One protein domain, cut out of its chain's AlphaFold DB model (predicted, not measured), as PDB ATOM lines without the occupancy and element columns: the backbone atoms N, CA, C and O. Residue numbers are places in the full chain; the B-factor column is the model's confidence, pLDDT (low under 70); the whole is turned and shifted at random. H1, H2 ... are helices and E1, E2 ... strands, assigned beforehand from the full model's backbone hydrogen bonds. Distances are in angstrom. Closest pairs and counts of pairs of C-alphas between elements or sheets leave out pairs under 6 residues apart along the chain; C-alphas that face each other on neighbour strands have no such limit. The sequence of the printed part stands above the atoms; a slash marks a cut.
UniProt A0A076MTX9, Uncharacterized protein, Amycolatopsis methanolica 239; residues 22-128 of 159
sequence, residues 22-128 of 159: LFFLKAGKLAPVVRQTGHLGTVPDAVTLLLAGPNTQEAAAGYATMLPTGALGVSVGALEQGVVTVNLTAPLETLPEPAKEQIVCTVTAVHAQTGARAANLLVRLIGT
ATOM      1  N   LEU A  22     -11.001  17.034 -41.513       95.62
ATOM      2  CA  LEU A  22     -11.231  15.795 -40.783       95.62
ATOM      3  C   LEU A  22     -11.289  16.099 -39.289       95.62
ATOM      4  O   LEU A  22     -10.547  16.949 -38.800       95.62
ATOM      5  N   PHE A  23     -12.145  15.401 -38.550       96.62
ATOM      6  CA  PHE A  23     -12.200  15.515 -37.096       96.62
ATOM      7  C   PHE A  23     -11.483  14.340 -36.435       96.62
ATOM      8  O   PHE A  23     -11.944  13.200 -36.457       96.62
ATOM      9  N   PHE A  24     -10.354  14.644 -35.803       97.12
ATOM     10  CA  PHE A  24      -9.600  13.718 -34.966       97.12
ATOM     11  C   PHE A  24      -9.778  14.062 -33.491       97.12
ATOM     12  O   PHE A  24     -10.400  15.061 -33.136       97.12
ATOM     13  N   LEU A  25      -9.231  13.229 -32.615       97.19
ATOM     14  CA  LEU A  25      -9.085  13.560 -31.210       97.19
ATOM     15  C   LEU A  25      -7.720  14.189 -30.962       97.19
ATOM     16  O   LEU A  25      -6.707  13.693 -31.442       97.19
ATOM     17  N   LYS A  26      -7.680  15.240 -30.149       96.38
ATOM     18  CA  LYS A  26      -6.459  15.808 -29.581       96.38
ATOM     19  C   LYS A  26      -6.663  15.980 -28.087       96.38
ATOM     20  O   LYS A  26      -7.624  16.622 -27.667       96.38
ATOM     21  N   ALA A  27      -5.799  15.357 -27.284       94.19
ATOM     22  CA  ALA A  27      -5.975  15.285 -25.829       94.19
ATOM     23  C   ALA A  27      -7.402  14.832 -25.419       94.19
ATOM     24  O   ALA A  27      -8.015  15.399 -24.518       94.19
ATOM     25  N   GLY A  28      -7.953  13.843 -26.138       92.31
ATOM     26  CA  GLY A  28      -9.282  13.273 -25.882       92.31
ATOM     27  C   GLY A  28     -10.478  14.116 -26.344       92.31
ATOM     28  O   GLY A  28     -11.611  13.733 -26.078       92.31
ATOM     29  N   LYS A  29     -10.261  15.246 -27.031       94.06
ATOM     30  CA  LYS A  29     -11.331  16.128 -27.528       94.06
ATOM     31  C   LYS A  29     -11.342  16.187 -29.050       94.06
ATOM     32  O   LYS A  29     -10.277  16.182 -29.657       94.06
ATOM     33  N   LEU A  30     -12.527  16.308 -29.649       95.12
ATOM     34  CA  LEU A  30     -12.678  16.555 -31.085       95.12
ATOM     35  C   LEU A  30     -11.928  17.825 -31.504       95.12
ATOM     36  O   LEU A  30     -12.119  18.892 -30.922       95.12
ATOM     37  N   ALA A  31     -11.097  17.697 -32.531       95.31
ATOM     38  CA  ALA A  31     -10.299  18.769 -33.096       95.31
ATOM     39  C   ALA A  31     -10.245  18.633 -34.628       95.31
ATOM     40  O   ALA A  31     -10.087  17.518 -35.137       95.31
ATOM     41  N   PRO A  32     -10.365  19.746 -35.371       95.19
ATOM     42  CA  PRO A  32     -10.275  19.727 -36.824       95.19
ATOM     43  C   PRO A  32      -8.828  19.490 -37.269       95.19
ATOM     44  O   PRO A  32      -7.871  19.905 -36.612       95.19
ATOM     45  N   VAL A  33      -8.667  18.937 -38.460       94.81
ATOM     46  CA  VAL A  33      -7.412  18.931 -39.199       94.81
ATOM     47  C   VAL A  33      -7.734  19.132 -40.670       94.81
ATOM     48  O   VAL A  33      -8.546  18.400 -41.228       94.81
ATOM     49  N   VAL A  34      -7.103  20.115 -41.309       93.50
ATOM     50  CA  VAL A  34      -7.165  20.261 -42.767       93.50
ATOM     51  C   VAL A  34      -6.179  19.271 -43.375       93.50
ATOM     52  O   VAL A  34      -4.968  19.417 -43.198       93.50
ATOM     53  N   ARG A  35      -6.686  18.258 -44.079       92.94
ATOM     54  CA  ARG A  35      -5.845  17.253 -44.733       92.94
ATOM     55  C   ARG A  35      -5.351  17.808 -46.066       92.94
ATOM     56  O   ARG A  35      -6.160  18.134 -46.923       92.94
ATOM     57  N   GLN A  36      -4.033  17.901 -46.242       91.25
ATOM     58  CA  GLN A  36      -3.431  18.441 -47.464       91.25
ATOM     59  C   GLN A  36      -3.551  17.451 -48.633       91.25
ATOM     60  O   GLN A  36      -2.685  16.603 -48.830       91.25
ATOM     61  N   THR A  37      -4.642  17.548 -49.390       89.00
ATOM     62  CA  THR A  37      -4.901  16.764 -50.613       89.00
ATOM     63  C   THR A  37      -4.797  17.616 -51.878       89.00
ATOM     64  O   THR A  37      -4.741  17.073 -52.977       89.00
ATOM     65  N   GLY A  38      -4.783  18.948 -51.743       86.19
ATOM     66  CA  GLY A  38      -4.790  19.887 -52.872       86.19
ATOM     67  C   GLY A  38      -6.172  20.110 -53.499       86.19
ATOM     68  O   GLY A  38      -6.283  20.799 -54.509       86.19
ATOM     69  N   HIS A  39      -7.227  19.541 -52.911       84.62
ATOM     70  CA  HIS A  39      -8.620  19.726 -53.320       84.62
ATOM     71  C   HIS A  39      -9.553  19.542 -52.118       84.62
ATOM     72  O   HIS A  39      -9.302  18.667 -51.295       84.62
ATOM     73  N   LEU A  40     -10.674  20.276 -52.041       84.00
ATOM     74  CA  LEU A  40     -11.649  20.158 -50.932       84.00
ATOM     75  C   LEU A  40     -12.109  18.714 -50.666       84.00
ATOM     76  O   LEU A  40     -12.385  18.363 -49.526       84.00
ATOM     77  N   GLY A  41     -12.148  17.878 -51.710       86.38
ATOM     78  CA  GLY A  41     -12.624  16.498 -51.620       86.38
ATOM     79  C   GLY A  41     -14.143  16.410 -51.487       86.38
ATOM     80  O   GLY A  41     -14.847  17.419 -51.429       86.38
ATOM     81  N   THR A  42     -14.653  15.183 -51.478       90.06
ATOM     82  CA  THR A  42     -16.069  14.890 -51.238       90.06
ATOM     83  C   THR A  42     -16.277  14.327 -49.830       90.06
ATOM     84  O   THR A  42     -15.326  13.926 -49.158       90.06
ATOM     85  N   VAL A  43     -17.531  14.263 -49.363       91.69
ATOM     86  CA  VAL A  43     -17.853  13.586 -48.094       91.69
ATOM     87  C   VAL A  43     -17.363  12.120 -48.090       91.69
ATOM     88  O   VAL A  43     -16.686  11.754 -47.128       91.69
ATOM     89  N   PRO A  44     -17.615  11.287 -49.126       91.94
ATOM     90  CA  PRO A  44     -17.020   9.950 -49.223       91.94
ATOM     91  C   PRO A  44     -15.490   9.927 -49.070       91.94
ATOM     92  O   PRO A  44     -14.961   9.121 -48.299       91.94
ATOM     93  N   ASP A  45     -14.777  10.829 -49.754       92.12
ATOM     94  CA  ASP A  45     -13.309  10.883 -49.699       92.12
ATOM     95  C   ASP A  45     -12.820  11.244 -48.296       92.12
ATOM     96  O   ASP A  45     -11.898  10.630 -47.764       92.12
ATOM     97  N   ALA A  46     -13.466  12.221 -47.661       94.12
ATOM     98  CA  ALA A  46     -13.113  12.660 -46.322       94.12
ATOM     99  C   ALA A  46     -13.350  11.576 -45.268       94.12
ATOM    100  O   ALA A  46     -12.502  11.370 -44.401       94.12
ATOM    101  N   VAL A  47     -14.462  10.840 -45.351       93.69
ATOM    102  CA  VAL A  47     -14.713   9.717 -44.437       93.69
ATOM    103  C   VAL A  47     -13.696   8.593 -44.674       93.69
ATOM    104  O   VAL A  47     -13.204   8.008 -43.713       93.69
ATOM    105  N   THR A  48     -13.290   8.354 -45.923       92.38
ATOM    106  CA  THR A  48     -12.210   7.407 -46.248       92.38
ATOM    107  C   THR A  48     -10.875   7.834 -45.625       92.38
ATOM    108  O   THR A  48     -10.196   7.031 -44.987       92.38
ATOM    109  N   LEU A  49     -10.513   9.116 -45.736       93.81
ATOM    110  CA  LEU A  49      -9.299   9.671 -45.127       93.81
ATOM    111  C   LEU A  49      -9.333   9.631 -43.594       93.81
ATOM    112  O   LEU A  49      -8.297   9.427 -42.965       93.81
ATOM    113  N   LEU A  50     -10.511   9.822 -42.997       95.12
ATOM    114  CA  LEU A  50     -10.720   9.720 -41.557       95.12
ATOM    115  C   LEU A  50     -10.509   8.278 -41.061       95.12
ATOM    116  O   LEU A  50      -9.862   8.079 -40.031       95.12
ATOM    117  N   LEU A  51     -11.020   7.285 -41.796       93.00
ATOM    118  CA  LEU A  51     -10.847   5.857 -41.492       93.00
ATOM    119  C   LEU A  51      -9.400   5.391 -41.642       93.00
ATOM    120  O   LEU A  51      -8.947   4.555 -40.865       93.00
ATOM    121  N   ALA A  52      -8.654   5.973 -42.584       92.88
ATOM    122  CA  ALA A  52      -7.211   5.764 -42.691       92.88
ATOM    123  C   ALA A  52      -6.438   6.301 -41.468       92.88
ATOM    124  O   ALA A  52      -5.281   5.942 -41.261       92.88
ATOM    125  N   GLY A  53      -7.078   7.137 -40.645       94.19
ATOM    126  CA  GLY A  53      -6.511   7.697 -39.429       94.19
ATOM    127  C   GLY A  53      -5.613   8.918 -39.662       94.19
ATOM    128  O   GLY A  53      -5.484   9.423 -40.789       94.19
ATOM    129  N   PRO A  54      -5.010   9.445 -38.579       95.62
ATOM    130  CA  PRO A  54      -4.025  10.513 -38.666       95.62
ATOM    131  C   PRO A  54      -2.800  10.061 -39.467       95.62
ATOM    132  O   PRO A  54      -2.313   8.945 -39.287       95.62
ATOM    133  N   ASN A  55      -2.265  10.932 -40.321       95.31
ATOM    134  CA  ASN A  55      -0.971  10.675 -40.959       95.31
ATOM    135  C   ASN A  55       0.189  10.850 -39.954       95.31
ATOM    136  O   ASN A  55      -0.009  11.307 -38.829       95.31
ATOM    137  N   THR A  56       1.423  10.533 -40.359       95.94
ATOM    138  CA  THR A  56       2.606  10.601 -39.478       95.94
ATOM    139  C   THR A  56       2.809  11.973 -38.829       95.94
ATOM    140  O   THR A  56       3.147  12.050 -37.650       95.94
ATOM    141  N   GLN A  57       2.587  13.063 -39.568       94.94
ATOM    142  CA  GLN A  57       2.760  14.421 -39.050       94.94
ATOM    143  C   GLN A  57       1.653  14.787 -38.053       94.94
ATOM    144  O   GLN A  57       1.919  15.396 -37.019       94.94
ATOM    145  N   GLU A  58       0.415  14.396 -38.339       96.62
ATOM    146  CA  GLU A  58      -0.734  14.606 -37.458       96.62
ATOM    147  C   GLU A  58      -0.594  13.785 -36.168       96.62
ATOM    148  O   GLU A  58      -0.777  14.315 -35.070       96.62
ATOM    149  N   ALA A  59      -0.185  12.522 -36.279       96.94
ATOM    150  CA  ALA A  59       0.104  11.670 -35.132       96.94
ATOM    151  C   ALA A  59       1.229  12.260 -34.263       96.94
ATOM    152  O   ALA A  59       1.078  12.360 -33.046       96.94
ATOM    153  N   ALA A  60       2.314  12.748 -34.878       97.31
ATOM    154  CA  ALA A  60       3.394  13.443 -34.171       97.31
ATOM    155  C   ALA A  60       2.927  14.744 -33.489       97.31
ATOM    156  O   ALA A  60       3.465  15.135 -32.456       97.31
ATOM    157  N   ALA A  61       1.889  15.394 -34.025       96.62
ATOM    158  CA  ALA A  61       1.239  16.555 -33.419       96.62
ATOM    159  C   ALA A  61       0.196  16.196 -32.333       96.62
ATOM    160  O   ALA A  61      -0.479  17.092 -31.806       96.62
ATOM    161  N   GLY A  62       0.063  14.910 -31.990       97.25
ATOM    162  CA  GLY A  62      -0.808  14.402 -30.931       97.25
ATOM    163  C   GLY A  62      -2.263  14.174 -31.347       97.25
ATOM    164  O   GLY A  62      -3.130  14.112 -30.472       97.25
ATOM    165  N   TYR A  63      -2.549  14.089 -32.650       97.62
ATOM    166  CA  TYR A  63      -3.865  13.683 -33.140       97.62
ATOM    167  C   TYR A  63      -4.016  12.159 -33.111       97.62
ATOM    168  O   TYR A  63      -3.094  11.418 -33.442       97.62
ATOM    169  N   ALA A  64      -5.203  11.696 -32.737       96.62
ATOM    170  CA  ALA A  64      -5.560  10.288 -32.637       96.62
ATOM    171  C   ALA A  64      -6.959  10.036 -33.213       96.62
ATOM    172  O   ALA A  64      -7.756  10.959 -33.381       96.62
ATOM    173  N   THR A  65      -7.280   8.774 -33.484       95.06
ATOM    174  CA  THR A  65      -8.628   8.348 -33.873       95.06
ATOM    175  C   THR A  65      -9.120   7.247 -32.942       95.06
ATOM    176  O   THR A  65      -8.322   6.433 -32.482       95.06
ATOM    177  N   MET A  66     -10.423   7.230 -32.654       93.75
ATOM    178  CA  MET A  66     -11.089   6.095 -32.003       93.75
ATOM    179  C   MET A  66     -11.821   5.192 -32.990       93.75
ATOM    180  O   MET A  66     -12.506   4.253 -32.581       93.75
ATOM    181  N   LEU A  67     -11.679   5.453 -34.289       91.50
ATOM    182  CA  LEU A  67     -12.165   4.533 -35.303       91.50
ATOM    183  C   LEU A  67     -11.346   3.235 -35.262       91.50
ATOM    184  O   LEU A  67     -10.123   3.299 -35.112       91.50
ATOM    185  N   PRO A  68     -11.999   2.067 -35.397       84.31
ATOM    186  CA  PRO A  68     -11.306   0.789 -35.450       84.31
ATOM    187  C   PRO A  68     -10.259   0.783 -36.564       84.31
ATOM    188  O   PRO A  68     -10.560   1.101 -37.714       84.31
ATOM    189  N   THR A  69      -9.035   0.379 -36.237       70.94
ATOM    190  CA  THR A  69      -7.992   0.130 -37.234       70.94
ATOM    191  C   THR A  69      -8.326  -1.155 -37.993       70.94
ATOM    192  O   THR A  69      -8.371  -2.222 -37.382       70.94
ATOM    193  N   GLY A  70      -8.561  -1.088 -39.305       64.12
ATOM    194  CA  GLY A  70      -8.837  -2.269 -40.132       64.12
ATOM    195  C   GLY A  70      -9.866  -2.023 -41.236       64.12
ATOM    196  O   GLY A  70     -10.154  -0.882 -41.584       64.12
ATOM    197  N   ALA A  71     -10.428  -3.107 -41.784       60.91
ATOM    198  CA  ALA A  71     -11.409  -3.101 -42.875       60.91
ATOM    199  C   ALA A  71     -12.813  -2.635 -42.432       60.91
ATOM    200  O   ALA A  71     -13.815  -3.291 -42.719       60.91
ATOM    201  N   LEU A  72     -12.902  -1.512 -41.709       79.38
ATOM    202  CA  LEU A  72     -14.170  -0.814 -41.539       79.38
ATOM    203  C   LEU A  72     -14.538  -0.213 -42.898       79.38
ATOM    204  O   LEU A  72     -14.058   0.849 -43.283       79.38
ATOM    205  N   GLY A  73     -15.354  -0.944 -43.650       83.06
ATOM    206  CA  GLY A  73     -15.932  -0.462 -44.886       83.06
ATOM    207  C   GLY A  73     -16.941   0.635 -44.585       83.06
ATOM    208  O   GLY A  73     -17.720   0.548 -43.629       83.06
ATOM    209  N   VAL A  74     -16.932   1.662 -45.426       88.00
ATOM    210  CA  VAL A  74     -17.907   2.741 -45.377       88.00
ATOM    211  C   VAL A  74     -18.473   2.997 -46.758       88.00
ATOM    212  O   VAL A  74     -17.755   2.962 -47.756       88.00
ATOM    213  N   SER A  75     -19.764   3.286 -46.815       91.75
ATOM    214  CA  SER A  75     -20.370   3.911 -47.982       91.75
ATOM    215  C   SER A  75     -21.181   5.117 -47.541       91.75
ATOM    216  O   SER A  75     -21.861   5.101 -46.515       91.75
ATOM    217  N   VAL A  76     -21.084   6.191 -48.312       92.94
ATOM    218  CA  VAL A  76     -21.809   7.432 -48.052       92.94
ATOM    219  C   VAL A  76     -22.850   7.590 -49.150       92.94
ATOM    220  O   VAL A  76     -22.516   7.578 -50.333       92.94
ATOM    221  N   GLY A  77     -24.115   7.687 -48.755       89.62
ATOM    222  CA  GLY A  77     -25.226   7.965 -49.656       89.62
ATOM    223  C   GLY A  77     -25.258   9.428 -50.097       89.62
ATOM    224  O   GLY A  77     -24.611  10.292 -49.500       89.62
ATOM    225  N   ALA A  78     -26.046   9.710 -51.134       88.19
ATOM    226  CA  ALA A  78     -26.320  11.079 -51.555       88.19
ATOM    227  C   ALA A  78     -27.022  11.882 -50.444       88.19
ATOM    228  O   ALA A  78     -27.619  11.320 -49.520       88.19
ATOM    229  N   LEU A  79     -26.938  13.210 -50.539       88.19
ATOM    230  CA  LEU A  79     -27.714  14.106 -49.689       88.19
ATOM    231  C   LEU A  79     -29.182  14.064 -50.126       88.19
ATOM    232  O   LEU A  79     -29.536  14.626 -51.159       88.19
ATOM    233  N   GLU A  80     -30.031  13.466 -49.300       87.44
ATOM    234  CA  GLU A  80     -31.461  13.312 -49.560       87.44
ATOM    235  C   GLU A  80     -32.249  14.051 -48.479       87.44
ATOM    236  O   GLU A  80     -32.131  13.742 -47.295       87.44
ATOM    237  N   GLN A  81     -33.036  15.059 -48.868       87.31
ATOM    238  CA  GLN A  81     -33.896  15.825 -47.948       87.31
ATOM    239  C   GLN A  81     -33.154  16.391 -46.715       87.31
ATOM    240  O   GLN A  81     -33.700  16.449 -45.615       87.31
ATOM    241  N   GLY A  82     -31.891  16.801 -46.889       87.38
ATOM    242  CA  GLY A  82     -31.050  17.310 -45.798       87.38
ATOM    243  C   GLY A  82     -30.363  16.225 -44.961       87.38
ATOM    244  O   GLY A  82     -29.708  16.553 -43.978       87.38
ATOM    245  N   VAL A  83     -30.473  14.948 -45.336       90.88
ATOM    246  CA  VAL A  83     -29.858  13.820 -44.632       90.88
ATOM    247  C   VAL A  83     -28.725  13.224 -45.466       90.88
ATOM    248  O   VAL A  83     -28.934  12.828 -46.610       90.88
ATOM    249  N   VAL A  84     -27.536  13.095 -44.879       92.50
ATOM    250  CA  VAL A  84     -26.454  12.252 -45.411       92.50
ATOM    251  C   VAL A  84     -26.442  10.946 -44.634       92.50
ATOM    252  O   VAL A  84     -26.324  10.945 -43.408       92.50
ATOM    253  N   THR A  85     -26.562   9.826 -45.345       95.25
ATOM    254  CA  THR A  85     -26.504   8.491 -44.737       95.25
ATOM    255  C   THR A  85     -25.104   7.908 -44.881       95.25
ATOM    256  O   THR A  85     -24.588   7.814 -45.990       95.25
ATOM    257  N   VAL A  86     -24.503   7.493 -43.771       94.69
ATOM    258  CA  VAL A  86     -23.209   6.810 -43.718       94.69
ATOM    259  C   VAL A  86     -23.453   5.375 -43.266       94.69
ATOM    260  O   VAL A  86     -23.875   5.145 -42.133       94.69
ATOM    261  N   ASN A  87     -23.200   4.414 -44.150       94.88
ATOM    262  CA  ASN A  87     -23.303   2.990 -43.855       94.88
ATOM    263  C   ASN A  87     -21.930   2.447 -43.473       94.88
ATOM    264  O   ASN A  87     -20.961   2.648 -44.200       94.88
ATOM    265  N   LEU A  88     -21.866   1.732 -42.361       91.94
ATOM    266  CA  LEU A  88     -20.673   1.119 -41.806       91.94
ATOM    267  C   LEU A  88     -20.819  -0.402 -41.877       91.94
ATOM    268  O   LEU A  88     -21.880  -0.947 -41.577       91.94
ATOM    269  N   THR A  89     -19.741  -1.108 -42.211       91.44
ATOM    270  CA  THR A  89     -19.729  -2.583 -42.215       91.44
ATOM    271  C   THR A  89     -19.599  -3.194 -40.813       91.44
ATOM    272  O   THR A  89     -19.387  -4.399 -40.690       91.44
ATOM    273  N   ALA A  90     -19.712  -2.382 -39.759       87.75
ATOM    274  CA  ALA A  90     -19.656  -2.798 -38.362       87.75
ATOM    275  C   ALA A  90     -20.946  -2.413 -37.614       87.75
ATOM    276  O   ALA A  90     -21.574  -1.410 -37.978       87.75
ATOM    277  N   PRO A  91     -21.318  -3.148 -36.550       89.19
ATOM    278  CA  PRO A  91     -22.444  -2.773 -35.705       89.19
ATOM    279  C   PRO A  91     -22.188  -1.459 -34.968       89.19
ATOM    280  O   PRO A  91     -21.116  -1.257 -34.387       89.19
ATOM    281  N   LEU A  92     -23.169  -0.554 -34.964       89.69
ATOM    282  CA  LEU A  92     -23.015   0.787 -34.381       89.69
ATOM    283  C   LEU A  92     -22.765   0.756 -32.874       89.69
ATOM    284  O   LEU A  92     -22.109   1.647 -32.340       89.69
ATOM    285  N   GLU A  93     -23.288  -0.252 -32.190       88.19
ATOM    286  CA  GLU A  93     -23.103  -0.500 -30.764       88.19
ATOM    287  C   GLU A  93     -21.653  -0.831 -30.399       88.19
ATOM    288  O   GLU A  93     -21.248  -0.604 -29.263       88.19
ATOM    289  N   THR A  94     -20.855  -1.310 -31.357       88.50
ATOM    290  CA  THR A  94     -19.428  -1.592 -31.138       88.50
ATOM    291  C   THR A  94     -18.548  -0.361 -31.341       88.50
ATOM    292  O   THR A  94     -17.393  -0.356 -30.919       88.50
ATOM    293  N   LEU A  95     -19.078   0.701 -31.962       89.44
ATOM    294  CA  LEU A  95     -18.348   1.952 -32.125       89.44
ATOM    295  C   LEU A  95     -18.439   2.794 -30.845       89.44
ATOM    296  O   LEU A  95     -19.548   3.105 -30.395       89.44
ATOM    297  N   PRO A  96     -17.301   3.246 -30.291       91.50
ATOM    298  CA  PRO A  96     -17.318   4.164 -29.165       91.50
ATOM    299  C   PRO A  96     -17.888   5.521 -29.602       91.50
ATOM    300  O   PRO A  96     -17.730   5.943 -30.750       91.50
ATOM    301  N   GLU A  97     -18.536   6.234 -28.680       92.06
ATOM    302  CA  GLU A  97     -19.169   7.528 -28.984       92.06
ATOM    303  C   GLU A  97     -18.226   8.557 -29.636       92.06
ATOM    304  O   GLU A  97     -18.616   9.125 -30.657       92.06
ATOM    305  N   PRO A  98     -16.968   8.734 -29.181       93.50
ATOM    306  CA  PRO A  98     -16.021   9.612 -29.867       93.50
ATOM    307  C   PRO A  98     -15.792   9.246 -31.340       93.50
ATOM    308  O   PRO A  98     -15.648  10.137 -32.170       93.50
ATOM    309  N   ALA A  99     -15.812   7.960 -31.707       93.62
ATOM    310  CA  ALA A  99     -15.647   7.542 -33.100       93.62
ATOM    311  C   ALA A  99     -16.846   7.955 -33.966       93.62
ATOM    312  O   ALA A  99     -16.668   8.434 -35.088       93.62
ATOM    313  N   LYS A 100     -18.070   7.826 -33.434       94.25
ATOM    314  CA  LYS A 100     -19.287   8.301 -34.113       94.25
ATOM    315  C   LYS A 100     -19.236   9.815 -34.307       94.25
ATOM    316  O   LYS A 100     -19.548  10.304 -35.389       94.25
ATOM    317  N   GLU A 101     -18.793  10.550 -33.292       95.00
ATOM    318  CA  GLU A 101     -18.657  12.006 -33.362       95.00
ATOM    319  C   GLU A 101     -17.608  12.457 -34.382       95.00
ATOM    320  O   GLU A 101     -17.856  13.399 -35.132       95.00
ATOM    321  N   GLN A 102     -16.465  11.770 -34.467       95.69
ATOM    322  CA  GLN A 102     -15.457  12.039 -35.494       95.69
ATOM    323  C   GLN A 102     -16.045  11.908 -36.909       95.69
ATOM    324  O   GLN A 102     -15.801  12.774 -37.754       95.69
ATOM    325  N   ILE A 103     -16.853  10.867 -37.162       95.38
ATOM    326  CA  ILE A 103     -17.541  10.675 -38.450       95.38
ATOM    327  C   ILE A 103     -18.523  11.819 -38.695       95.38
ATOM    328  O   ILE A 103     -18.430  12.493 -39.721       95.38
ATOM    329  N   VAL A 104     -19.441  12.061 -37.753       94.81
ATOM    330  CA  VAL A 104     -20.482  13.092 -37.886       94.81
ATOM    331  C   VAL A 104     -19.851  14.454 -38.164       94.81
ATOM    332  O   VAL A 104     -20.216  15.098 -39.143       94.81
ATOM    333  N   CYS A 105     -18.847  14.861 -37.388       95.00
ATOM    334  CA  CYS A 105     -18.228  16.170 -37.554       95.00
ATOM    335  C   CYS A 105     -17.399  16.315 -38.823       95.00
ATOM    336  O   CYS A 105     -17.389  17.393 -39.416       95.00
ATOM    337  N   THR A 106     -16.768  15.239 -39.290       94.75
ATOM    338  CA  THR A 106     -16.098  15.238 -40.595       94.75
ATOM    339  C   THR A 106     -17.111  15.430 -41.725       94.75
ATOM    340  O   THR A 106     -16.924  16.300 -42.575       94.75
ATOM    341  N   VAL A 107     -18.226  14.689 -41.703       94.19
ATOM    342  CA  VAL A 107     -19.303  14.822 -42.698       94.19
ATOM    343  C   VAL A 107     -19.861  16.243 -42.708       94.19
ATOM    344  O   VAL A 107     -19.958  16.858 -43.771       94.19
ATOM    345  N   THR A 108     -20.188  16.795 -41.537       92.19
ATOM    346  CA  THR A 108     -20.752  18.145 -41.442       92.19
ATOM    347  C   THR A 108     -19.765  19.214 -41.906       92.19
ATOM    348  O   THR A 108     -20.163  20.135 -42.617       92.19
ATOM    349  N   ALA A 109     -18.481  19.098 -41.559       91.00
ATOM    350  CA  ALA A 109     -17.484  20.101 -41.922       91.00
ATOM    351  C   ALA A 109     -17.194  20.130 -43.419       91.00
ATOM    352  O   ALA A 109     -17.134  21.207 -44.007       91.00
ATOM    353  N   VAL A 110     -17.073  18.964 -44.048       90.75
ATOM    354  CA  VAL A 110     -16.859  18.880 -45.497       90.75
ATOM    355  C   VAL A 110     -18.095  19.346 -46.257       90.75
ATOM    356  O   VAL A 110     -17.970  20.083 -47.228       90.75
ATOM    357  N   HIS A 111     -19.294  19.025 -45.771       88.12
ATOM    358  CA  HIS A 111     -20.520  19.570 -46.349       88.12
ATOM    359  C   HIS A 111     -20.594  21.106 -46.240       88.12
ATOM    360  O   HIS A 111     -21.007  21.783 -47.179       88.12
ATOM    361  N   ALA A 112     -20.150  21.684 -45.120       85.94
ATOM    362  CA  ALA A 112     -20.090  23.135 -44.956       85.94
ATOM    363  C   ALA A 112     -19.066  23.794 -45.901       85.94
ATOM    364  O   ALA A 112     -19.321  24.870 -46.442       85.94
ATOM    365  N   GLN A 113     -17.922  23.143 -46.145       84.00
ATOM    366  CA  GLN A 113     -16.880  23.644 -47.053       84.00
ATOM    367  C   GLN A 113     -17.340  23.781 -48.499       84.00
ATOM    368  O   GLN A 113     -16.835  24.644 -49.212       84.00
ATOM    369  N   THR A 114     -18.308  22.974 -48.937       75.44
ATOM    370  CA  THR A 114     -18.867  23.077 -50.290       75.44
ATOM    371  C   THR A 114     -19.857  24.239 -50.442       75.44
ATOM    372  O   THR A 114     -20.557  24.318 -51.446       75.44
ATOM    373  N   GLY A 115     -19.955  25.137 -49.453       68.06
ATOM    374  CA  GLY A 115     -20.835  26.310 -49.475       68.06
ATOM    375  C   GLY A 115     -22.292  26.017 -49.102       68.06
ATOM    376  O   GLY A 115     -23.139  26.908 -49.179       68.06
ATOM    377  N   ALA A 116     -22.603  24.787 -48.685       66.12
ATOM    378  CA  ALA A 116     -23.929  24.414 -48.213       66.12
ATOM    379  C   ALA A 116     -24.124  24.817 -46.742       66.12
ATOM    380  O   ALA A 116     -23.195  24.795 -45.933       66.12
ATOM    381  N   ARG A 117     -25.354  25.191 -46.361       63.75
ATOM    382  CA  ARG A 117     -25.663  25.538 -44.965       63.75
ATOM    383  C   ARG A 117     -25.654  24.279 -44.098       63.75
ATOM    384  O   ARG A 117     -26.567  23.465 -44.192       63.75
ATOM    385  N   ALA A 118     -24.696  24.185 -43.178       62.66
ATOM    386  CA  ALA A 118     -24.631  23.102 -42.191       62.66
ATOM    387  C   ALA A 118     -25.848  23.048 -41.243       62.66
ATOM    388  O   ALA A 118     -26.137  21.996 -40.684       62.66
ATOM    389  N   ALA A 119     -26.577  24.160 -41.081       65.12
ATOM    390  CA  ALA A 119     -27.641  24.321 -40.085       65.12
ATOM    391  C   ALA A 119     -28.816  23.328 -40.205       65.12
ATOM    392  O   ALA A 119     -29.516  23.118 -39.221       65.12
ATOM    393  N   ASN A 120     -29.018  22.708 -41.373       72.38
ATOM    394  CA  ASN A 120     -30.097  21.739 -41.608       72.38
ATOM    395  C   ASN A 120     -29.581  20.348 -42.010       72.38
ATOM    396  O   ASN A 120     -30.366  19.518 -42.463       72.38
ATOM    397  N   LEU A 121     -28.272  20.097 -41.892       85.25
ATOM    398  CA  LEU A 121     -27.706  18.799 -42.226       85.25
ATOM    399  C   LEU A 121     -27.939  17.812 -41.080       85.25
ATOM    400  O   LEU A 121     -27.488  18.025 -39.955       85.25
ATOM    401  N   LEU A 122     -28.566  16.686 -41.394       90.00
ATOM    402  CA  LEU A 122     -28.647  15.523 -40.525       90.00
ATOM    403  C   LEU A 122     -27.687  14.448 -41.028       90.00
ATOM    404  O   LEU A 122     -27.638  14.145 -42.220       90.00
ATOM    405  N   VAL A 123     -26.946  13.832 -40.113       92.12
ATOM    406  CA  VAL A 123     -26.096  12.682 -40.427       92.12
ATOM    407  C   VAL A 123     -26.742  11.439 -39.836       92.12
ATOM    408  O   VAL A 123     -26.922  11.338 -38.623       92.12
ATOM    409  N   ARG A 124     -27.107  10.489 -40.695       94.75
ATOM    410  CA  ARG A 124     -27.634   9.185 -40.294       94.75
ATOM    411  C   ARG A 124     -26.510   8.165 -40.365       94.75
ATOM    412  O   ARG A 124     -26.008   7.894 -41.449       94.75
ATOM    413  N   LEU A 125     -26.152   7.571 -39.233       94.06
ATOM    414  CA  LEU A 125     -25.260   6.415 -39.206       94.06
ATOM    415  C   LEU A 125     -26.098   5.135 -39.276       94.06
ATOM    416  O   LEU A 125     -27.102   5.016 -38.572       94.06
ATOM    417  N   ILE A 126     -25.689   4.190 -40.118       93.62
ATOM    418  CA  ILE A 126     -26.261   2.843 -40.220       93.62
ATOM    419  C   ILE A 126     -25.106   1.853 -40.094       93.62
ATOM    420  O   ILE A 126     -24.088   2.018 -40.756       93.62
ATOM    421  N   GLY A 127     -25.250   0.847 -39.240       89.94
ATOM    422  CA  GLY A 127     -24.295  -0.255 -39.113       89.94
ATOM    423  C   GLY A 127     -24.932  -1.575 -39.518       89.94
ATOM    424  O   GLY A 127     -26.150  -1.658 -39.702       89.94
ATOM    425  N   THR A 128     -24.118  -2.619 -39.630       89.19
ATOM    426  CA  THR A 128     -24.641  -3.985 -39.718       89.19
ATOM    427  C   THR A 128     -25.393  -4.342 -38.430       89.19
ATOM    428  O   THR A 128     -25.062  -3.817 -37.367       89.19
TER     429      THR A 128
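This is residues 22 to 128 of the 159 residues of an uncharacterized protein of Amycolatopsis methanolica 239 (UniProt A0A076MTX9). Two helices side by side, H3 and the shorter H1, form the core between a three-stranded sheet, E3 E4 E5, and a small two-stranded hairpin, E1 and E2. The opposite face of the three-stranded sheet is bare, and the short helix H2 lies out beyond the hairpin, at the end of the domain farthest from that sheet. The printed part has 107 residues, with named elements in the order E1 E2 H1 H2 E3 E4 H3 E5, and its class is mixed, helices and strands. The larger sheet has the order E3 E4 E5 and is mixed; E1 and E2 are antiparallel. The whole is compact, with a radius of gyration of the C-alphas of 13.2 A and spans of 40 by 32 by 21 A.

E1, residues 22 to 26, begins at C-alpha 22 (-11.231, 15.795, -40.783), and E2, residues 29 to 34, is 16.3 A long. H1 is residues 43 to 51, 12.3 A, and H2 is residues 56 to 60. E3, residues 74 to 80, is 17.7 A long, and E4, residues 83 to 88, is 15.9 A. H3, residues 97 to 113, is the longest helix at 24.3 A and begins at C-alpha 97 (-19.169, 7.528, -28.984). E5, residues 122 to 126, is 12.9 A long and ends at C-alpha 126 (-26.261, 2.843, -40.220).

E1 and E2 form a hairpin, with N 24 and O 31 3.0 A apart. The closest C-alphas of E1 and H3 are those of Leu 22 and Thr 106, 4.9 A. H1 and H3 touch, closest at the C-alphas of Val 43 and Val 107, 5.7 A, and run opposite ways at a tilt of 36 degrees, only just steep. Both are on the same face of the sheet E3 E4 E5, H1 over E3 at a height of 8.8 A and H3 at 9.7 A. H3 runs slantwise to the strands, at 44 degrees to E5 on the local plane. E3 and E4 form a hairpin, with N 77 and O 85 2.8 A apart. E4 and E5 are parallel, with N 86 and O 124 2.8 A apart; E4, H3 and E5 make a strand-helix-strand unit, two parallel neighbour strands with a helix between, its crossover right-handed. H2 is apart from H1 and from H3. In H1, H2 and H3 every O i to N i+4 pair is within hydrogen-bond range.

The C-alphas farthest apart, those of Ala 60 and Gln 81, are 39.8 A apart. The printed part has no cut. The link from H2 to E3 is long, and its residues 63 to 64 pair antiparallel with residues 25 to 26 of E1. The mean pLDDT of the printed part is 89.7; residues 70 to 71 and 115 to 119 are under 70.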